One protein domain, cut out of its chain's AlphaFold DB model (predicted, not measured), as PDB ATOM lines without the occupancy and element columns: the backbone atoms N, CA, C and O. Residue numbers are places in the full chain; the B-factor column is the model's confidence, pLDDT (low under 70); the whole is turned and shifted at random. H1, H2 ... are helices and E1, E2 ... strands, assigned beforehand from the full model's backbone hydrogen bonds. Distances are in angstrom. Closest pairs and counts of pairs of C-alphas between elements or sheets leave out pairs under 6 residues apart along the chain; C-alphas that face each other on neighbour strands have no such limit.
ATOM      1  N   ILE A   3     638.000 457.268 457.682       96.94
ATOM      2  CA  ILE A   3     638.602 458.544 458.043       96.94
ATOM      3  C   ILE A   3     638.896 458.492 459.543       96.94
ATOM      4  O   ILE A   3     638.098 457.948 460.310       96.94
ATOM      5  N   THR A   4     640.022 459.038 459.973       97.81
ATOM      6  CA  THR A   4     640.386 459.144 461.390       97.81
ATOM      7  C   THR A   4     640.309 460.600 461.807       97.81
ATOM      8  O   THR A   4     641.126 461.391 461.353       97.81
ATOM      9  N   LEU A   5     639.345 460.961 462.656       98.12
ATOM     10  CA  LEU A   5     639.338 462.256 463.330       98.12
ATOM     11  C   LEU A   5     640.261 462.178 464.545       98.12
ATOM     12  O   LEU A   5     640.161 461.224 465.314       98.12
ATOM     13  N   GLU A   6     641.122 463.171 464.741       97.81
ATOM     14  CA  GLU A   6     642.133 463.154 465.804       97.81
ATOM     15  C   GLU A   6     642.358 464.556 466.396       97.81
ATOM     16  O   GLU A   6     642.494 465.528 465.644       97.81
ATOM     17  N   CYS A   7     642.492 464.681 467.727       97.62
ATOM     18  CA  CYS A   7     643.168 465.859 468.290       97.62
ATOM     19  C   CYS A   7     644.668 465.707 468.082       97.62
ATOM     20  O   CYS A   7     645.308 464.814 468.649       97.62
ATOM     21  N   ARG A   8     645.261 466.668 467.364       92.69
ATOM     22  CA  ARG A   8     646.688 466.669 467.017       92.69
ATOM     23  C   ARG A   8     647.614 466.404 468.211       92.69
ATOM     24  O   ARG A   8     648.689 465.829 468.020       92.69
ATOM     25  N   LYS A   9     647.244 466.873 469.408       95.25
ATOM     26  CA  LYS A   9     648.107 466.886 470.596       95.25
ATOM     27  C   LYS A   9     648.003 465.627 471.452       95.25
ATOM     28  O   LYS A   9     649.036 465.121 471.874       95.25
ATOM     29  N   THR A  10     646.796 465.143 471.722       95.25
ATOM     30  CA  THR A  10     646.579 463.996 472.622       95.25
ATOM     31  C   THR A  10     646.574 462.661 471.901       95.25
ATOM     32  O   THR A  10     646.793 461.639 472.544       95.25
ATOM     33  N   LYS A  11     646.374 462.672 470.575       95.19
ATOM     34  CA  LYS A  11     646.245 461.470 469.741       95.19
ATOM     35  C   LYS A  11     644.992 460.644 470.029       95.19
ATOM     36  O   LYS A  11     644.891 459.516 469.556       95.19
ATOM     37  N   SER A  12     644.030 461.202 470.764       95.12
ATOM     38  CA  SER A  12     642.684 460.640 470.856       95.12
ATOM     39  C   SER A  12     642.063 460.615 469.464       95.12
ATOM     40  O   SER A  12     642.080 461.631 468.765       95.12
ATOM     41  N   GLU A  13     641.548 459.451 469.068       95.88
ATOM     42  CA  GLU A  13     641.038 459.206 467.722       95.88
ATOM     43  C   GLU A  13     639.597 458.679 467.715       95.88
ATOM     44  O   GLU A  13     639.182 457.904 468.581       95.88
ATOM     45  N   MET A  14     638.861 459.054 466.670       97.44
ATOM     46  CA  MET A  14     637.586 458.465 466.272       97.44
ATOM     47  C   MET A  14     637.685 458.043 464.805       97.44
ATOM     48  O   MET A  14     637.854 458.879 463.918       97.44
ATOM     49  N   LYS A  15     637.548 456.743 464.526       97.75
ATOM     50  CA  LYS A  15     637.510 456.216 463.155       97.75
ATOM     51  C   LYS A  15     636.082 456.204 462.647       97.75
ATOM     52  O   LYS A  15     635.187 455.714 463.327       97.75
ATOM     53  N   ILE A  16     635.858 456.694 461.438       97.44
ATOM     54  CA  ILE A  16     634.527 456.844 460.851       97.44
ATOM     55  C   ILE A  16     634.529 456.405 459.384       97.44
ATOM     56  O   ILE A  16     635.511 456.573 458.669       97.44
ATOM     57  N   GLY A  17     633.443 455.795 458.909       96.12
ATOM     58  CA  GLY A  17     633.277 455.521 457.476       96.12
ATOM     59  C   GLY A  17     632.852 456.780 456.711       96.12
ATOM     60  O   GLY A  17     632.158 457.614 457.281       96.12
ATOM     61  N   TYR A  18     633.178 456.893 455.418       94.12
ATOM     62  CA  TYR A  18     632.820 458.060 454.585       94.12
ATOM     63  C   TYR A  18     631.335 458.443 454.664       94.12
ATOM     64  O   TYR A  18     631.005 459.601 454.893       94.12
ATOM     65  N   GLY A  19     630.431 457.463 454.548       94.88
ATOM     66  CA  GLY A  19     628.990 457.718 454.664       94.88
ATOM     67  C   GLY A  19     628.602 458.272 456.039       94.88
ATOM     68  O   GLY A  19     627.854 459.239 456.131       94.88
ATOM     69  N   ASN A  20     629.167 457.720 457.113       96.19
ATOM     70  CA  ASN A  20     628.900 458.213 458.463       96.19
ATOM     71  C   ASN A  20     629.511 459.600 458.695       96.19
ATOM     72  O   ASN A  20     628.907 460.407 459.395       96.19
ATOM     73  N   PHE A  21     630.664 459.905 458.096       97.75
ATOM     74  CA  PHE A  21     631.271 461.231 458.181       97.75
ATOM     75  C   PHE A  21     630.436 462.281 457.447       97.75
ATOM     76  O   PHE A  21     630.180 463.352 457.997       97.75
ATOM     77  N   PHE A  22     629.908 461.932 456.268       97.44
ATOM     78  CA  PHE A  22     628.916 462.743 455.567       97.44
ATOM     79  C   PHE A  22     627.687 463.012 456.445       97.44
ATOM     80  O   PHE A  22     627.286 464.162 456.594       97.44
ATOM     81  N   PHE A  23     627.112 461.989 457.090       97.12
ATOM     82  CA  PHE A  23     625.950 462.182 457.967       97.12
ATOM     83  C   PHE A  23     626.270 462.953 459.252       97.12
ATOM     84  O   PHE A  23     625.412 463.681 459.753       97.12
ATOM     85  N   LEU A  24     627.489 462.830 459.784       97.88
ATOM     86  CA  LEU A  24     627.961 463.629 460.914       97.88
ATOM     87  C   LEU A  24     628.016 465.109 460.524       97.88
ATOM     88  O   LEU A  24     627.433 465.946 461.210       97.88
ATOM     89  N   ARG A  25     628.630 465.428 459.378       98.25
ATOM     90  CA  ARG A  25     628.657 466.790 458.824       98.25
ATOM     91  C   ARG A  25     627.267 467.306 458.477       98.25
ATOM     92  O   ARG A  25     626.950 468.436 458.823       98.25
ATOM     93  N   ALA A  26     626.404 466.485 457.883       98.06
ATOM     94  CA  ALA A  26     625.023 466.864 457.602       98.06
ATOM     95  C   ALA A  26     624.270 467.225 458.891       98.06
ATOM     96  O   ALA A  26     623.547 468.217 458.924       98.06
ATOM     97  N   LYS A  27     624.484 466.470 459.977       98.06
ATOM     98  CA  LYS A  27     623.906 466.799 461.283       98.06
ATOM     99  C   LYS A  27     624.467 468.106 461.846       98.06
ATOM    100  O   LYS A  27     623.697 468.924 462.337       98.06
ATOM    101  N   VAL A  28     625.776 468.343 461.735       98.25
ATOM    102  CA  VAL A  28     626.375 469.640 462.100       98.25
ATOM    103  C   VAL A  28     625.749 470.773 461.279       98.25
ATOM    104  O   VAL A  28     625.324 471.767 461.857       98.25
ATOM    105  N   ALA A  29     625.605 470.613 459.962       98.44
ATOM    106  CA  ALA A  29     624.956 471.601 459.104       98.44
ATOM    107  C   ALA A  29     623.519 471.893 459.564       98.44
ATOM    108  O   ALA A  29     623.150 473.056 459.679       98.44
ATOM    109  N   GLU A  30     622.738 470.859 459.898       98.19
ATOM    110  CA  GLU A  30     621.353 471.002 460.375       98.19
ATOM    111  C   GLU A  30     621.281 471.805 461.673       98.19
ATOM    112  O   GLU A  30     620.420 472.673 461.825       98.19
ATOM    113  N   LEU A  31     622.204 471.529 462.597       97.69
ATOM    114  CA  LEU A  31     622.276 472.214 463.882       97.69
ATOM    115  C   LEU A  31     622.666 473.683 463.734       97.69
ATOM    116  O   LEU A  31     622.284 474.471 464.588       97.69
ATOM    117  N   PHE A  32     623.387 474.080 462.688       97.88
ATOM    118  CA  PHE A  32     623.745 475.481 462.458       97.88
ATOM    119  C   PHE A  32     622.713 476.227 461.616       97.88
ATOM    120  O   PHE A  32     622.242 477.285 462.033       97.88
ATOM    121  N   PRO A  73     630.056 480.294 460.992       97.00
ATOM    122  CA  PRO A  73     631.469 480.665 461.014       97.00
ATOM    123  C   PRO A  73     632.274 479.959 459.920       97.00
ATOM    124  O   PRO A  73     632.039 478.786 459.627       97.00
ATOM    125  N   SER A  74     633.271 480.639 459.345       96.19
ATOM    126  CA  SER A  74     634.093 480.086 458.254       96.19
ATOM    127  C   SER A  74     634.763 478.762 458.624       96.19
ATOM    128  O   SER A  74     634.716 477.829 457.839       96.19
ATOM    129  N   GLY A  75     635.276 478.629 459.849       96.88
ATOM    130  CA  GLY A  75     635.874 477.375 460.316       96.88
ATOM    131  C   GLY A  75     634.883 476.206 460.425       96.88
ATOM    132  O   GLY A  75     635.274 475.049 460.305       96.88
ATOM    133  N   VAL A  76     633.588 476.487 460.611       98.00
ATOM    134  CA  VAL A  76     632.535 475.457 460.550       98.00
ATOM    135  C   VAL A  76     632.243 475.096 459.094       98.00
ATOM    136  O   VAL A  76     632.104 473.918 458.781       98.00
ATOM    137  N   LYS A  77     632.227 476.079 458.182       97.69
ATOM    138  CA  LYS A  77     632.130 475.830 456.731       97.69
ATOM    139  C   LYS A  77     633.297 474.950 456.260       97.69
ATOM    140  O   LYS A  77     633.074 473.951 455.584       97.69
ATOM    141  N   ASP A  78     634.513 475.247 456.710       97.69
ATOM    142  CA  ASP A  78     635.706 474.440 456.451       97.69
ATOM    143  C   ASP A  78     635.521 472.990 456.910       97.69
ATOM    144  O   ASP A  78     635.779 472.065 456.140       97.69
ATOM    145  N   PHE A  79     634.997 472.772 458.123       98.25
ATOM    146  CA  PHE A  79     634.687 471.425 458.604       98.25
ATOM    147  C   PHE A  79     633.715 470.679 457.686       98.25
ATOM    148  O   PHE A  79     633.901 469.483 457.479       98.25
ATOM    149  N   LEU A  80     632.691 471.350 457.148       98.06
ATOM    150  CA  LEU A  80     631.653 470.729 456.318       98.06
ATOM    151  C   LEU A  80     632.122 470.362 454.902       98.06
ATOM    152  O   LEU A  80     631.618 469.377 454.353       98.06
ATOM    153  N   PHE A  81     633.035 471.144 454.316       96.25
ATOM    154  CA  PHE A  81     633.322 471.102 452.872       96.25
ATOM    155  C   PHE A  81     634.774 470.789 452.498       96.25
ATOM    156  O   PHE A  81     635.042 470.483 451.336       96.25
ATOM    157  N   GLN A  82     635.724 470.831 453.436       96.94
ATOM    158  CA  GLN A  82     637.083 470.366 453.155       96.94
ATOM    159  C   GLN A  82     637.106 468.864 452.813       96.94
ATOM    160  O   GLN A  82     636.300 468.075 453.311       96.94
ATOM    161  N   SER A  83     638.098 468.479 452.005       95.38
ATOM    162  CA  SER A  83     638.325 467.107 451.538       95.38
ATOM    163  C   SER A  83     638.337 466.079 452.671       95.38
ATOM    164  O   SER A  83     638.929 466.300 453.727       95.38
ATOM    165  N   ASP A  84     637.753 464.912 452.410       95.06
ATOM    166  CA  ASP A  84     637.762 463.773 453.333       95.06
ATOM    167  C   ASP A  84     639.147 463.120 453.456       95.06
ATOM    168  O   ASP A  84     639.403 462.418 454.427       95.06
ATOM    169  N   CYS A  85     640.039 463.336 452.482       92.94
ATOM    170  CA  CYS A  85     641.357 462.692 452.443       92.94
ATOM    171  C   CYS A  85     642.400 463.367 453.344       92.94
ATOM    172  O   CYS A  85     643.406 462.752 453.680       92.94
ATOM    173  N   ALA A  86     642.216 464.653 453.639       93.88
ATOM    174  CA  ALA A  86     643.086 465.434 454.508       93.88
ATOM    175  C   ALA A  86     642.413 466.778 454.786       93.88
ATOM    176  O   ALA A  86     642.297 467.612 453.883       93.88
ATOM    177  N   GLY A  87     642.018 467.008 456.030       96.88
ATOM    178  CA  GLY A  87     641.497 468.298 456.445       96.88
ATOM    179  C   GLY A  87     641.804 468.618 457.897       96.88
ATOM    180  O   GLY A  87     642.297 467.787 458.667       96.88
ATOM    181  N   ASN A  88     641.596 469.880 458.245       98.00
ATOM    182  CA  ASN A  88     641.764 470.365 459.600       98.00
ATOM    183  C   ASN A  88     640.865 471.564 459.877       98.00
ATOM    184  O   ASN A  88     640.497 472.316 458.972       98.00
ATOM    185  N   ILE A  89     640.579 471.756 461.159       98.31
ATOM    186  CA  ILE A  89     639.997 472.989 461.669       98.31
ATOM    187  C   ILE A  89     640.742 473.453 462.916       98.31
ATOM    188  O   ILE A  89     641.230 472.652 463.719       98.31
ATOM    189  N   SER A  90     640.826 474.770 463.074       98.06
ATOM    190  CA  SER A  90     641.506 475.395 464.202       98.06
ATOM    191  C   SER A  90     640.738 475.209 465.510       98.06
ATOM    192  O   SER A  90     639.529 474.965 465.531       98.06
ATOM    193  N   ARG A  91     641.408 475.474 466.633       97.56
ATOM    194  CA  ARG A  91     640.744 475.575 467.939       97.56
ATOM    195  C   ARG A  91     639.532 476.516 467.947       97.56
ATOM    196  O   ARG A  91     638.529 476.202 468.581       97.56
ATOM    197  N   SER A  92     639.616 477.679 467.296       98.06
ATOM    198  CA  SER A  92     638.499 478.637 467.277       98.06
ATOM    199  C   SER A  92     637.285 478.082 466.528       98.06
ATOM    200  O   SER A  92     636.152 478.309 466.945       98.06
ATOM    201  N   ALA A  93     637.509 477.294 465.474       98.25
ATOM    202  CA  ALA A  93     636.453 476.561 464.790       98.25
ATOM    203  C   ALA A  93     635.870 475.438 465.668       98.25
ATOM    204  O   ALA A  93     634.651 475.285 465.723       98.25
ATOM    205  N   CYS A  94     636.711 474.712 466.416       98.56
ATOM    206  CA  CYS A  94     636.257 473.734 467.410       98.56
ATOM    207  C   CYS A  94     635.356 474.376 468.477       98.56
ATOM    208  O   CYS A  94     634.320 473.808 468.808       98.56
ATOM    209  N   MET A  95     635.701 475.568 468.981       98.56
ATOM    210  CA  MET A  95     634.857 476.318 469.925       98.56
ATOM    211  C   MET A  95     633.488 476.641 469.328       98.56
ATOM    212  O   MET A  95     632.471 476.330 469.944       98.56
ATOM    213  N   ALA A  96     633.463 477.185 468.108       98.31
ATOM    214  CA  ALA A  96     632.219 477.493 467.412       98.31
ATOM    215  C   ALA A  96     631.345 476.245 467.202       98.31
ATOM    216  O   ALA A  96     630.141 476.294 467.448       98.31
ATOM    217  N   LEU A  97     631.943 475.113 466.797       98.25
ATOM    218  CA  LEU A  97     631.240 473.829 466.715       98.25
ATOM    219  C   LEU A  97     630.643 473.452 468.071       98.25
ATOM    220  O   LEU A  97     629.434 473.246 468.165       98.25
ATOM    221  N   TYR A  98     631.479 473.391 469.108       98.50
ATOM    222  CA  TYR A  98     631.092 472.949 470.444       98.50
ATOM    223  C   TYR A  98     629.905 473.745 470.991       98.50
ATOM    224  O   TYR A  98     628.923 473.146 471.427       98.50
ATOM    225  N   GLU A  99     629.936 475.077 470.890       98.00
ATOM    226  CA  GLU A  99     628.846 475.958 471.330       98.00
ATOM    227  C   GLU A  99     627.484 475.551 470.757       98.00
ATOM    228  O   GLU A  99     626.478 475.605 471.468       98.00
ATOM    229  N   ARG A 100     627.440 475.076 469.507       97.69
ATOM    230  CA  ARG A 100     626.185 474.697 468.849       97.69
ATOM    231  C   ARG A 100     625.786 473.240 469.060       97.69
ATOM    232  O   ARG A 100     624.590 472.958 469.107       97.69
ATOM    233  N   ILE A 101     626.754 472.329 469.152       97.56
ATOM    234  CA  ILE A 101     626.492 470.883 469.077       97.56
ATOM    235  C   ILE A 101     626.564 470.154 470.425       97.56
ATOM    236  O   ILE A 101     626.105 469.021 470.501       97.56
ATOM    237  N   HIS A 102     627.114 470.766 471.482       97.50
ATOM    238  CA  HIS A 102     627.430 470.056 472.732       97.50
ATOM    239  C   HIS A 102     626.231 469.369 473.403       97.50
ATOM    240  O   HIS A 102     626.390 468.303 473.990       97.50
ATOM    241  N   ASN A 103     625.030 469.939 473.281       95.75
ATOM    242  CA  ASN A 103     623.805 469.374 473.861       95.75
ATOM    243  C   ASN A 103     623.073 468.391 472.935       95.75
ATOM    244  O   ASN A 103     622.020 467.877 473.310       95.75
ATOM    245  N   TYR A 104     623.562 468.170 471.713       96.12
ATOM    246  CA  TYR A 104     622.932 467.246 470.780       96.12
ATOM    247  C   TYR A 104     623.452 465.831 470.997       96.12
ATOM    248  O   TYR A 104     624.647 465.579 470.875       96.12
ATOM    249  N   ASP A 105     622.546 464.893 471.227       92.06
ATOM    250  CA  ASP A 105     622.859 463.475 471.200       92.06
ATOM    251  C   ASP A 105     621.794 462.718 470.411       92.06
ATOM    252  O   ASP A 105     620.609 463.065 470.390       92.06
ATOM    253  N   ASN A 106     622.235 461.669 469.745       87.31
ATOM    254  CA  ASN A 106     621.388 460.664 469.147       87.31
ATOM    255  C   ASN A 106     622.059 459.319 469.393       87.31
ATOM    256  O   ASN A 106     623.263 459.168 469.223       87.31
ATOM    257  N   ASN A 107     621.270 458.319 469.773       89.88
ATOM    258  CA  ASN A 107     621.752 456.974 470.089       89.88
ATOM    259  C   ASN A 107     622.163 456.186 468.819       89.88
ATOM    260  O   ASN A 107     621.723 455.061 468.591       89.88
ATOM    261  N   ILE A 108     622.927 456.826 467.933       93.19
ATOM    262  CA  ILE A 108     623.405 456.342 466.644       93.19
ATOM    263  C   ILE A 108     624.928 456.270 466.721       93.19
ATOM    264  O   ILE A 108     625.589 457.254 467.041       93.19
ATOM    265  N   ALA A 109     625.486 455.113 466.372       95.12
ATOM    266  CA  ALA A 109     626.924 454.962 466.199       95.12
ATOM    267  C   ALA A 109     627.368 455.634 464.893       95.12
ATOM    268  O   ALA A 109     626.924 455.261 463.804       95.12
ATOM    269  N   TYR A 110     628.267 456.609 465.000       96.19
ATOM    270  CA  TYR A 110     628.889 457.260 463.849       96.19
ATOM    271  C   TYR A 110     630.229 456.618 463.522       96.19
ATOM    272  O   TYR A 110     630.524 456.352 462.358       96.19
ATOM    273  N   GLY A 111     631.035 456.342 464.540       96.88
ATOM    274  CA  GLY A 111     632.386 455.834 464.378       96.88
ATOM    275  C   GLY A 111     632.709 454.737 465.371       96.88
ATOM    276  O   GLY A 111     631.835 454.162 466.010       96.88
ATOM    277  N   PHE A 112     633.992 454.444 465.491       96.69
ATOM    278  CA  PHE A 112     634.516 453.498 466.452       96.69
ATOM    279  C   PHE A 112     635.957 453.842 466.820       96.69
ATOM    280  O   PHE A 112     636.652 454.563 466.104       96.69
ATOM    281  N   ARG A 113     636.439 453.256 467.911       95.81
ATOM    282  CA  ARG A 113     637.868 453.175 468.232       95.81
ATOM    283  C   ARG A 113     638.240 451.756 468.629       95.81
ATOM    284  O   ARG A 113     637.375 450.953 468.988       95.81
ATOM    285  N   ILE A 114     639.527 451.442 468.541       93.81
ATOM    286  CA  ILE A 114     640.059 450.161 469.005       93.81
ATOM    287  C   ILE A 114     640.634 450.364 470.402       93.81
ATOM    288  O   ILE A 114     641.557 451.154 470.584       93.81
ATOM    289  N   VAL A 115     640.088 449.656 471.385       93.56
ATOM    290  CA  VAL A 115     640.518 449.722 472.790       93.56
ATOM    291  C   VAL A 115     640.940 448.339 473.275       93.56
ATOM    292  O   VAL A 115     640.607 447.332 472.651       93.56
ATOM    293  N   LYS A 116     641.689 448.277 474.381       95.88
ATOM    294  CA  LYS A 116     641.991 447.012 475.059       95.88
ATOM    295  C   LYS A 116     640.917 446.709 476.096       95.88
ATOM    296  O   LYS A 116     640.590 447.582 476.897       95.88
ATOM    297  N   ASP A 117     640.394 445.489 476.088       94.31
ATOM    298  CA  ASP A 117     639.554 444.990 477.176       94.31
ATOM    299  C   ASP A 117     640.387 444.706 478.446       94.31
ATOM    300  O   ASP A 117     641.616 444.840 478.460       94.31
ATOM    301  N   SER A 118     639.728 444.287 479.530       94.19
ATOM    302  CA  SER A 118     640.380 443.938 480.804       94.19
ATOM    303  C   SER A 118     641.370 442.770 480.710       94.19
ATOM    304  O   SER A 118     642.154 442.560 481.633       94.19
ATOM    305  N   PHE A 119     641.334 442.006 479.619       94.62
ATOM    306  CA  PHE A 119     642.211 440.870 479.345       94.62
ATOM    307  C   PHE A 119     643.315 441.221 478.335       94.62
ATOM    308  O   PHE A 119     644.144 440.375 478.008       94.62
ATOM    309  N   GLY A 120     643.360 442.471 477.862       94.44
ATOM    310  CA  GLY A 120     644.340 442.963 476.900       94.44
ATOM    311  C   GLY A 120     644.001 442.691 475.431       94.44
ATOM    312  O   GLY A 120     644.826 443.014 474.572       94.44
ATOM    313  N   ASN A 121     642.820 442.147 475.118       96.12
ATOM    314  CA  ASN A 121     642.383 441.924 473.740       96.12
ATOM    315  C   ASN A 121     641.946 443.237 473.093       96.12
ATOM    316  O   ASN A 121     641.320 444.079 473.735       96.12
ATOM    317  N   LEU A 122     642.229 443.394 471.799       96.06
ATOM    318  CA  LEU A 122     641.747 444.534 471.026       96.06
ATOM    319  C   LEU A 122     640.276 444.332 470.662       96.06
ATOM    320  O   LEU A 122     639.932 443.383 469.959       96.06
ATOM    321  N   ILE A 123     639.425 445.251 471.106       95.44
ATOM    322  CA  ILE A 123     637.994 445.262 470.813       95.44
ATOM    323  C   ILE A 123     637.597 446.566 470.127       95.44
ATOM    324  O   ILE A 123     638.204 447.620 470.332       95.44
ATOM    325  N   ARG A 124     636.552 446.487 469.304       94.75
ATOM    326  CA  ARG A 124     635.920 447.651 468.688       94.75
ATOM    327  C   ARG A 124     634.891 448.231 469.655       94.75
ATOM    328  O   ARG A 124     633.948 447.541 470.028       94.75
ATOM    329  N   GLN A 125     635.069 449.493 470.024       95.56
ATOM    330  CA  GLN A 125     634.078 450.278 470.755       95.56
ATOM    331  C   GLN A 125     633.393 451.228 469.775       95.56
ATOM    332  O   GLN A 125     634.080 452.029 469.142       95.56
ATOM    333  N   GLU A 126     632.069 451.131 469.639       96.94
ATOM    334  CA  GLU A 126     631.287 452.098 468.861       96.94
ATOM    335  C   GLU A 126     631.287 453.465 469.549       96.94
ATOM    336  O   GLU A 126     631.268 453.545 470.776       96.94
ATOM    337  N   LEU A 127     631.307 454.519 468.737       97.25
ATOM    338  CA  LEU A 127     631.343 455.913 469.161       97.25
ATOM    339  C   LEU A 127     630.163 456.663 468.538       97.25
ATOM    340  O   LEU A 127     629.939 456.603 467.321       97.25
ATOM    341  N   GLY A 128     629.397 457.341 469.384       97.38
ATOM    342  CA  GLY A 128     628.243 458.149 469.017       97.38
ATOM    343  C   GLY A 128     628.610 459.595 468.699       97.38
ATOM    344  O   GLY A 128     629.776 459.955 468.537       97.38
ATOM    345  N   PHE A 129     627.590 460.447 468.605       97.75
ATOM    346  CA  PHE A 129     627.802 461.872 468.359       97.75
ATOM    347  C   PHE A 129     628.482 462.561 469.552       97.75
ATOM    348  O   PHE A 129     629.332 463.426 469.358       97.75
ATOM    349  N   GLN A 130     628.168 462.151 470.783       97.12
ATOM    350  CA  GLN A 130     628.798 462.715 471.981       97.12
ATOM    351  C   GLN A 130     630.297 462.410 472.072       97.12
ATOM    352  O   GLN A 130     631.058 463.292 472.451       97.12
ATOM    353  N   ASP A 131     630.766 461.247 471.612       97.88
ATOM    354  CA  ASP A 131     632.207 460.975 471.530       97.88
ATOM    355  C   ASP A 131     632.923 461.944 470.564       97.88
ATOM    356  O   ASP A 131     634.052 462.371 470.814       97.88
ATOM    357  N   PHE A 132     632.259 462.356 469.476       98.00
ATOM    358  CA  PHE A 132     632.766 463.422 468.604       98.00
ATOM    359  C   PHE A 132     632.796 464.779 469.324       98.00
ATOM    360  O   PHE A 132     633.785 465.506 469.223       98.00
ATOM    361  N   VAL A 133     631.752 465.119 470.089       98.19
ATOM    362  CA  VAL A 133     631.715 466.339 470.918       98.19
ATOM    363  C   VAL A 133     632.851 466.352 471.943       98.19
ATOM    364  O   VAL A 133     633.498 467.385 472.127       98.19
ATOM    365  N   GLU A 134     633.123 465.219 472.589       97.94
ATOM    366  CA  GLU A 134     634.233 465.062 473.526       97.94
ATOM    367  C   GLU A 134     635.584 465.276 472.839       97.94
ATOM    368  O   GLU A 134     636.409 466.029 473.354       97.94
ATOM    369  N   LEU A 135     635.781 464.718 471.640       98.19
ATOM    370  CA  LEU A 135     636.994 464.939 470.850       98.19
ATOM    371  C   LEU A 135     637.187 466.422 470.477       98.19
ATOM    372  O   LEU A 135     638.297 466.954 470.559       98.19
ATOM    373  N   ILE A 136     636.109 467.124 470.106       98.44
ATOM    374  CA  ILE A 136     636.135 468.576 469.864       98.44
ATOM    375  C   ILE A 136     636.534 469.327 471.139       98.44
ATOM    376  O   ILE A 136     637.405 470.201 471.094       98.44
ATOM    377  N   LYS A 137     635.924 468.984 472.277       98.38
ATOM    378  CA  LYS A 137     636.229 469.597 473.575       98.38
ATOM    379  C   LYS A 137     637.688 469.382 473.966       98.38
ATOM    380  O   LYS A 137     638.356 470.316 474.397       98.38
ATOM    381  N   GLU A 138     638.219 468.190 473.736       98.25
ATOM    382  CA  GLU A 138     639.623 467.874 473.979       98.25
ATOM    383  C   GLU A 138     640.566 468.744 473.131       98.25
ATOM    384  O   GLU A 138     641.584 469.236 473.632       98.25
ATOM    385  N   CYS A 139     640.210 469.022 471.870       98.25
ATOM    386  CA  CYS A 139     640.958 469.971 471.044       98.25
ATOM    387  C   CYS A 139     640.962 471.384 471.650       98.25
ATOM    388  O   CYS A 139     641.998 472.058 471.683       98.25
ATOM    389  N   ILE A 140     639.816 471.824 472.176       98.38
ATOM    390  CA  ILE A 140     639.663 473.127 472.836       98.38
ATOM    391  C   ILE A 140     640.544 473.220 474.086       98.38
ATOM    392  O   ILE A 140     641.308 474.188 474.221       98.38
ATOM    393  N   ASP A 141     640.453 472.215 474.957       98.31
ATOM    394  CA  ASP A 141     641.109 472.157 476.266       98.31
ATOM    395  C   ASP A 141     642.632 472.052 476.135       98.31
ATOM    396  O   ASP A 141     643.386 472.621 476.926       98.31
ATOM    397  N   THR A 142     643.114 471.375 475.091       97.62
ATOM    398  CA  THR A 142     644.553 471.177 474.869       97.62
ATOM    399  C   THR A 142     645.202 472.224 473.966       97.62
ATOM    400  O   THR A 142     646.427 472.189 473.773       97.62
ATOM    401  N   ASN A 143     644.416 473.191 473.486       96.56
ATOM    402  CA  ASN A 143     644.816 474.225 472.537       96.56
ATOM    403  C   ASN A 143     645.364 473.633 471.220       96.56
ATOM    404  O   ASN A 143     646.457 473.997 470.782       96.56
ATOM    405  N   CYS A 144     644.637 472.664 470.648       96.12
ATOM    406  CA  CYS A 144     645.015 471.883 469.463       96.12
ATOM    407  C   CYS A 144     644.005 472.068 468.307       96.12
ATOM    408  O   CYS A 144     642.860 472.470 468.522       96.12
ATOM    409  N   ASP A 145     644.446 471.754 467.087       97.25
ATOM    410  CA  ASP A 145     643.578 471.620 465.911       97.25
ATOM    411  C   ASP A 145     642.973 470.210 465.868       97.25
ATOM    412  O   ASP A 145     643.654 469.232 466.209       97.25
ATOM    413  N   LEU A 146     641.743 470.104 465.367       98.25
ATOM    414  CA  LEU A 146     641.172 468.823 464.955       98.25
ATOM    415  C   LEU A 146     641.656 468.501 463.540       98.25
ATOM    416  O   LEU A 146     641.581 469.353 462.651       98.25
ATOM    417  N   LEU A 147     642.113 467.271 463.326       98.12
ATOM    418  CA  LEU A 147     642.560 466.767 462.027       98.12
ATOM    419  C   LEU A 147     641.671 465.620 461.566       98.12
ATOM    420  O   LEU A 147     641.121 464.902 462.402       98.12
ATOM    421  N   TRP A 148     641.593 465.410 460.255       97.88
ATOM    422  CA  TRP A 148     641.107 464.151 459.703       97.88
ATOM    423  C   TRP A 148     641.850 463.727 458.436       97.88
ATOM    424  O   TRP A 148     642.259 464.569 457.632       97.88
ATOM    425  N   SER A 149     642.026 462.413 458.287       95.00
ATOM    426  CA  SER A 149     642.663 461.745 457.138       95.00
ATOM    427  C   SER A 149     642.288 460.271 457.049       95.00
ATOM    428  O   SER A 149     641.986 459.693 458.123       95.00
TER     429      SER A 149
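AT A GLANCE: This is residues 3 to 32 and 73 to 149 of the 149 residues of an uncharacterized protein of Coprococcus sp. AF38-1 (UniProt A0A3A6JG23). One strongly twisted sheet of six strands forms a wall, with H4 packed along one face and H1 and H2 on that same face, while H3 packs on H1, H2 and H4. At one edge of the sheet the hairpin E4 and E5 reaches out as an arm and makes much of the length. The printed part has 107 residues, with four named helices and six named strands in the order E1 E2 H1 H2 E3 H3 E4 E5 H4 E6. The sheet runs E3 E6 E1 E2 E4 E5, all antiparallel, and the class is mixed, helices and strands. The whole is compact, with a radius of gyration of the C-alphas of 13.4 A, and elongated, spanning 45 by 28 by 27 A.

IN THESE COORDINATES: The sheet holds E3, residues 87 to 89; E6, residues 146 to 148; E1, residues 3 to 7; E2, residues 13 to 17; E4, residues 111 to 116, 16.9 A long; and E5, residues 122 to 127, 15.5 A. The helices are H1, residues 18 to 32, 21.2 A; H2, residues 74 to 81; H3, residues 91 to 101, 15.0 A; and H4, residues 129 to 142, 20.2 A. C-alpha 3 is at (638.602, 458.544, 458.043), C-alpha 119 at (642.211, 440.870, 479.345) and C-alpha 148 at (641.107, 464.151, 459.703).

HOW THE PARTS SIT: Across the sheet, N 87 and O 148 at 2.9 A join E3 and E6, N 6 and O 147 at 2.9 A join E6 and E1, and N 3 and O 16 at 2.8 A join the hairpin E1 and E2, each within hydrogen-bond range. N 15 and O 112 at 2.8 A do so for E2 and E4, and N 113 and O 125 at 2.9 A for the hairpin E4 and E5. H1, H2 and H4 are on the same face of the sheet and make with it two layers, helices on one face of a sheet, though H2, at a height of 6.7 A over the sheet, lies over none of the strands. H4 lies over E1 at a height of 8.7 A and runs along it, at 12 degrees on the local plane; the closest C-alphas are those of Cys 7 and Cys 139, 5.4 A apart. H1 stands up from the sheet at 60 degrees. H3 is not on the sheet. H3 touches H4 at a shallow tilt of 34 degrees, only just short of steep, opposite ways, closest at C-alphas 91 and 140, 5.6 A. H3 touches H2 about perpendicular, at 73 degrees, closest at C-alphas 75 and 93, 4.6 A. Every O i to N i+4 pair is within range in H1, H2 and H4, and 6 of 7 in H3.

THE WHOLE: The C-alphas of Ser 74 and Phe 119 are farthest apart, 45.3 A. Residues 33 to 72 are not printed; C-alphas 32 and 73 are 9.4 A apart across this cut. Of the links printed whole, H3 to E4 is short and the others are tight. No printed residue is under 70 in pLDDT.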